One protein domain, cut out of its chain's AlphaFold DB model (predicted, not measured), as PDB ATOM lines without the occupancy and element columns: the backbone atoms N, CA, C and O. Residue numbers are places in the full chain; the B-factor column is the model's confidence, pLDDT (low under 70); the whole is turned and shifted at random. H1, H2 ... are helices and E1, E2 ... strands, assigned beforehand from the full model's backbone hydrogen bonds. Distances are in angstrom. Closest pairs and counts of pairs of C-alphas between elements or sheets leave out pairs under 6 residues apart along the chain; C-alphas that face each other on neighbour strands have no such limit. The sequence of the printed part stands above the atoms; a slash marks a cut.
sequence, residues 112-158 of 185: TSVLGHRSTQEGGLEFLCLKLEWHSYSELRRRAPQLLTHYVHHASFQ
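AT A GLANCE: This is residues 112 to 158 of the 185 residues of an uncharacterized protein of Aspergillus pseudonomiae (UniProt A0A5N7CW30). A two-stranded antiparallel hairpin, E1 and E2, makes one end of an extended rod; residues 132 to 136 lead to two helices, H1 and H2, at the other end, where residues 150 to 158 of H2 stick out. The printed part has 47 residues, with E1, E2, H1 and H2 in that order, class mixed, radius of gyration of the C-alphas 16.6 A, spans 47 by 23 by 18 A.

HOW THE PARTS SIT: E1, residues 112 to 119, bends by 51 degrees at residue 115. It forms a hairpin with E2, residues 125 to 131, antiparallel at 157 degrees; N 115 and O 128, 2.8 A apart, are within hydrogen-bond range. H1, residues 137 to 143, and H2, residues 145 to 158, are close but not clearly touching, their closest C-alphas, of Arg 141 and Leu 148, 6.5 A apart. They run opposite ways at a steep tilt of 45 degrees. Every O i to N i+4 pair in H1 and H2 is within hydrogen-bond range. E1 is apart from both helices, E2 from H2.

IN THESE COORDINATES: E1 starts at C-alpha 112 (599.968, 507.429, 487.422) and measures 21.6 A, E2 19.0 A, H1 10.0 A. H2, 20.2 A, ends at C-alpha 158 (612.776, 531.523, 492.427).

THE WHOLE: The farthest C-alphas, of Glu 122 and Phe 157, are 48.7 A apart. The printed part has no cut, and its three links are tight. Residues 156 to 158 have pLDDT under 70.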
ATOM      1  N   THR A 112     600.836 506.255 487.463       73.69
ATOM      2  CA  THR A 112     599.968 507.429 487.422       73.69
ATOM      3  C   THR A 112     599.656 507.895 486.007       73.69
ATOM      4  O   THR A 112     598.695 508.633 485.816       73.69
ATOM      5  N   SER A 113     600.455 507.505 485.009       75.19
ATOM      6  CA  SER A 113     600.207 507.844 483.603       75.19
ATOM      7  C   SER A 113     601.043 506.972 482.661       75.19
ATOM      8  O   SER A 113     602.131 506.538 483.033       75.19
ATOM      9  N   VAL A 114     600.570 506.752 481.432       82.06
ATOM     10  CA  VAL A 114     601.324 506.101 480.347       82.06
ATOM     11  C   VAL A 114     601.787 507.178 479.364       82.06
ATOM     12  O   VAL A 114     600.975 507.952 478.863       82.06
ATOM     13  N   LEU A 115     603.091 507.245 479.099       85.75
ATOM     14  CA  LEU A 115     603.713 508.232 478.208       85.75
ATOM     15  C   LEU A 115     603.768 507.791 476.749       85.75
ATOM     16  O   LEU A 115     603.845 508.634 475.858       85.75
ATOM     17  N   GLY A 116     603.786 506.487 476.501       82.88
ATOM     18  CA  GLY A 116     603.900 505.941 475.159       82.88
ATOM     19  C   GLY A 116     604.043 504.429 475.173       82.88
ATOM     20  O   GLY A 116     604.103 503.809 476.235       82.88
ATOM     21  N   HIS A 117     604.107 503.850 473.983       89.62
ATOM     22  CA  HIS A 117     604.333 502.427 473.787       89.62
ATOM     23  C   HIS A 117     605.303 502.191 472.627       89.62
ATOM     24  O   HIS A 117     605.487 503.066 471.779       89.62
ATOM     25  N   ARG A 118     605.918 501.011 472.586       89.25
ATOM     26  CA  ARG A 118     606.713 500.533 471.451       89.25
ATOM     27  C   ARG A 118     606.453 499.054 471.207       89.25
ATOM     28  O   ARG A 118     606.203 498.308 472.150       89.25
ATOM     29  N   SER A 119     606.543 498.642 469.947       91.06
ATOM     30  CA  SER A 119     606.553 497.222 469.605       91.06
ATOM     31  C   SER A 119     607.938 496.638 469.872       91.06
ATOM     32  O   SER A 119     608.957 497.273 469.590       91.06
ATOM     33  N   THR A 120     607.972 495.439 470.427       88.25
ATOM     34  CA  THR A 120     609.181 494.634 470.609       88.25
ATOM     35  C   THR A 120     609.477 493.862 469.329       88.25
ATOM     36  O   THR A 120     608.605 493.653 468.483       88.25
ATOM     37  N   GLN A 121     610.718 493.400 469.193       85.25
ATOM     38  CA  GLN A 121     611.140 492.604 468.039       85.25
ATOM     39  C   GLN A 121     610.395 491.259 467.936       85.25
ATOM     40  O   GLN A 121     610.272 490.705 466.850       85.25
ATOM     41  N   GLU A 122     609.847 490.775 469.052       91.44
ATOM     42  CA  GLU A 122     609.060 489.539 469.156       91.44
ATOM     43  C   GLU A 122     607.549 489.771 468.953       91.44
ATOM     44  O   GLU A 122     606.749 488.850 469.100       91.44
ATOM     45  N   GLY A 123     607.134 490.999 468.616       88.75
ATOM     46  CA  GLY A 123     605.731 491.354 468.374       88.75
ATOM     47  C   GLY A 123     604.909 491.659 469.634       88.75
ATOM     48  O   GLY A 123     603.713 491.921 469.534       88.75
ATOM     49  N   GLY A 124     605.526 491.661 470.817       89.38
ATOM     50  CA  GLY A 124     604.924 492.151 472.062       89.38
ATOM     51  C   GLY A 124     604.904 493.682 472.155       89.38
ATOM     52  O   GLY A 124     605.689 494.356 471.491       89.38
ATOM     53  N   LEU A 125     604.038 494.238 473.003       91.81
ATOM     54  CA  LEU A 125     603.885 495.682 473.198       91.81
ATOM     55  C   LEU A 125     604.432 496.105 474.569       91.81
ATOM     56  O   LEU A 125     603.978 495.614 475.600       91.81
ATOM     57  N   GLU A 126     605.381 497.036 474.584       93.12
ATOM     58  CA  GLU A 126     605.940 497.617 475.805       93.12
ATOM     59  C   GLU A 126     605.418 499.033 476.027       93.12
ATOM     60  O   GLU A 126     605.267 499.803 475.078       93.12
ATOM     61  N   PHE A 127     605.209 499.403 477.291       85.88
ATOM     62  CA  PHE A 127     604.693 500.712 477.683       85.88
ATOM     63  C   PHE A 127     605.702 501.473 478.537       85.88
ATOM     64  O   PHE A 127     606.301 500.932 479.465       85.88
ATOM     65  N   LEU A 128     605.855 502.761 478.245       86.81
ATOM     66  CA  LEU A 128     606.595 503.693 479.084       86.81
ATOM     67  C   LEU A 128     605.618 504.367 480.050       86.81
ATOM     68  O   LEU A 128     604.717 505.082 479.614       86.81
ATOM     69  N   CYS A 129     605.819 504.189 481.354       84.38
ATOM     70  CA  CYS A 129     604.898 504.655 482.392       84.38
ATOM     71  C   CYS A 129     605.549 505.680 483.336       84.38
ATOM     72  O   CYS A 129     606.713 505.546 483.708       84.38
ATOM     73  N   LEU A 130     604.781 506.685 483.769       85.00
ATOM     74  CA  LEU A 130     605.113 507.571 484.885       85.00
ATOM     75  C   LEU A 130     604.487 507.066 486.176       85.00
ATOM     76  O   LEU A 130     603.282 506.818 486.253       85.00
ATOM     77  N   LYS A 131     605.306 507.044 487.218       84.88
ATOM     78  CA  LYS A 131     604.928 506.703 488.581       84.88
ATOM     79  C   LYS A 131     605.209 507.906 489.484       84.88
ATOM     80  O   LYS A 131     606.362 508.318 489.611       84.88
ATOM     81  N   LEU A 132     604.160 508.501 490.054       80.69
ATOM     82  CA  LEU A 132     604.271 509.607 491.007       80.69
ATOM     83  C   LEU A 132     604.147 509.070 492.434       80.69
ATOM     84  O   LEU A 132     603.105 508.549 492.822       80.69
ATOM     85  N   GLU A 133     605.197 509.273 493.223       82.88
ATOM     86  CA  GLU A 133     605.236 508.930 494.644       82.88
ATOM     87  C   GLU A 133     605.730 510.120 495.469       82.88
ATOM     88  O   GLU A 133     606.566 510.914 495.027       82.88
ATOM     89  N   TRP A 134     605.204 510.238 496.688       82.50
ATOM     90  CA  TRP A 134     605.693 511.195 497.672       82.50
ATOM     91  C   TRP A 134     606.815 510.560 498.485       82.50
ATOM     92  O   TRP A 134     606.642 509.483 499.050       82.50
ATOM     93  N   HIS A 135     607.942 511.259 498.592       85.56
ATOM     94  CA  HIS A 135     609.073 510.830 499.410       85.56
ATOM     95  C   HIS A 135     609.377 511.848 500.498       85.56
ATOM     96  O   HIS A 135     609.282 513.060 500.290       85.56
ATOM     97  N   SER A 136     609.803 511.347 501.656       89.31
ATOM     98  CA  SER A 136     610.339 512.205 502.712       89.31
ATOM     99  C   SER A 136     611.695 512.793 502.306       89.31
ATOM    100  O   SER A 136     612.446 512.202 501.524       89.31
ATOM    101  N   TYR A 137     612.048 513.946 502.879       87.31
ATOM    102  CA  TYR A 137     613.336 514.594 502.617       87.31
ATOM    103  C   TYR A 137     614.528 513.678 502.938       87.31
ATOM    104  O   TYR A 137     615.476 513.598 502.160       87.31
ATOM    105  N   SER A 138     614.484 512.965 504.068       90.69
ATOM    106  CA  SER A 138     615.545 512.042 504.490       90.69
ATOM    107  C   SER A 138     615.701 510.866 503.527       90.69
ATOM    108  O   SER A 138     616.823 510.484 503.190       90.69
ATOM    109  N   GLU A 139     614.591 510.321 503.033       90.62
ATOM    110  CA  GLU A 139     614.607 509.249 502.046       90.62
ATOM    111  C   GLU A 139     615.172 509.715 500.703       90.62
ATOM    112  O   GLU A 139     616.069 509.064 500.161       90.62
ATOM    113  N   LEU A 140     614.705 510.860 500.195       89.19
ATOM    114  CA  LEU A 140     615.170 511.415 498.926       89.19
ATOM    115  C   LEU A 140     616.648 511.819 499.000       89.19
ATOM    116  O   LEU A 140     617.408 511.526 498.079       89.19
ATOM    117  N   ARG A 141     617.089 512.401 500.123       89.88
ATOM    118  CA  ARG A 141     618.499 512.734 500.378       89.88
ATOM    119  C   ARG A 141     619.400 511.503 500.329       89.88
ATOM    120  O   ARG A 141     620.531 511.605 499.866       89.88
ATOM    121  N   ARG A 142     618.919 510.352 500.802       92.00
ATOM    122  CA  ARG A 142     619.673 509.094 500.780       92.00
ATOM    123  C   ARG A 142     619.692 508.450 499.393       92.00
ATOM    124  O   ARG A 142     620.727 507.930 498.999       92.00
ATOM    125  N   ARG A 143     618.564 508.453 498.674       89.75
ATOM    126  CA  ARG A 143     618.431 507.758 497.379       89.75
ATOM    127  C   ARG A 143     618.962 508.564 496.194       89.75
ATOM    128  O   ARG A 143     619.572 507.987 495.304       89.75
ATOM    129  N   ALA A 144     618.713 509.871 496.166       89.62
ATOM    130  CA  ALA A 144     619.048 510.735 495.037       89.62
ATOM    131  C   ALA A 144     619.450 512.151 495.498       89.62
ATOM    132  O   ALA A 144     618.752 513.132 495.214       89.62
ATOM    133  N   PRO A 145     620.587 512.292 496.206       88.44
ATOM    134  CA  PRO A 145     621.026 513.577 496.745       88.44
ATOM    135  C   PRO A 145     621.238 514.643 495.663       88.44
ATOM    136  O   PRO A 145     620.974 515.814 495.915       88.44
ATOM    137  N   GLN A 146     621.665 514.273 494.449       89.38
ATOM    138  CA  GLN A 146     621.909 515.241 493.373       89.38
ATOM    139  C   GLN A 146     620.613 515.908 492.893       89.38
ATOM    140  O   GLN A 146     620.593 517.119 492.677       89.38
ATOM    141  N   LEU A 147     619.522 515.140 492.775       86.94
ATOM    142  CA  LEU A 147     618.210 515.667 492.381       86.94
ATOM    143  C   LEU A 147     617.679 516.657 493.418       86.94
ATOM    144  O   LEU A 147     617.186 517.728 493.065       86.94
ATOM    145  N   LEU A 148     617.828 516.317 494.699       89.50
ATOM    146  CA  LEU A 148     617.436 517.185 495.801       89.50
ATOM    147  C   LEU A 148     618.245 518.488 495.808       89.50
ATOM    148  O   LEU A 148     617.667 519.568 495.901       89.50
ATOM    149  N   THR A 149     619.565 518.398 495.651       86.19
ATOM    150  CA  THR A 149     620.460 519.559 495.566       86.19
ATOM    151  C   THR A 149     620.072 520.469 494.404       86.19
ATOM    152  O   THR A 149     619.883 521.669 494.597       86.19
ATOM    153  N   HIS A 150     619.857 519.903 493.214       86.19
ATOM    154  CA  HIS A 150     619.416 520.655 492.043       86.19
ATOM    155  C   HIS A 150     618.081 521.373 492.298       86.19
ATOM    156  O   HIS A 150     617.951 522.564 492.014       86.19
ATOM    157  N   TYR A 151     617.102 520.687 492.891       84.25
ATOM    158  CA  TYR A 151     615.816 521.292 493.231       84.25
ATOM    159  C   TYR A 151     615.961 522.459 494.216       84.25
ATOM    160  O   TYR A 151     615.434 523.538 493.953       84.25
ATOM    161  N   VAL A 152     616.702 522.279 495.314       85.81
ATOM    162  CA  VAL A 152     616.897 523.324 496.335       85.81
ATOM    163  C   VAL A 152     617.598 524.544 495.745       85.81
ATOM    164  O   VAL A 152     617.155 525.670 495.977       85.81
ATOM    165  N   HIS A 153     618.637 524.337 494.932       79.56
ATOM    166  CA  HIS A 153     619.299 525.435 494.234       79.56
ATOM    167  C   HIS A 153     618.308 526.194 493.353       79.56
ATOM    168  O   HIS A 153     618.152 527.401 493.523       79.56
ATOM    169  N   HIS A 154     617.559 525.514 492.486       77.06
ATOM    170  CA  HIS A 154     616.594 526.181 491.612       77.06
ATOM    171  C   HIS A 154     615.447 526.871 492.364       77.06
ATOM    172  O   HIS A 154     615.065 527.980 491.991       77.06
ATOM    173  N   ALA A 155     614.924 526.270 493.431       75.25
ATOM    174  CA  ALA A 155     613.872 526.865 494.253       75.25
ATOM    175  C   ALA A 155     614.361 528.124 494.989       75.25
ATOM    176  O   ALA A 155     613.643 529.122 495.059       75.25
ATOM    177  N   SER A 156     615.608 528.120 495.470       64.69
ATOM    178  CA  SER A 156     616.207 529.274 496.153       64.69
ATOM    179  C   SER A 156     616.331 530.504 495.245       64.69
ATOM    180  O   SER A 156     616.119 531.629 495.694       64.69
ATOM    181  N   PHE A 157     616.571 530.297 493.944       60.12
ATOM    182  CA  PHE A 157     616.585 531.382 492.960       60.12
ATOM    183  C   PHE A 157     615.186 531.924 492.658       60.12
ATOM    184  O   PHE A 157     615.042 533.124 492.426       60.12
ATOM    185  N   GLN A 158     614.151 531.080 492.683       60.78
ATOM    186  CA  GLN A 158     612.776 531.523 492.427       60.78
ATOM    187  C   GLN A 158     612.176 532.310 493.595       60.78
ATOM    188  O   GLN A 158     611.371 533.211 493.373       60.78
TER     189      GLN A 158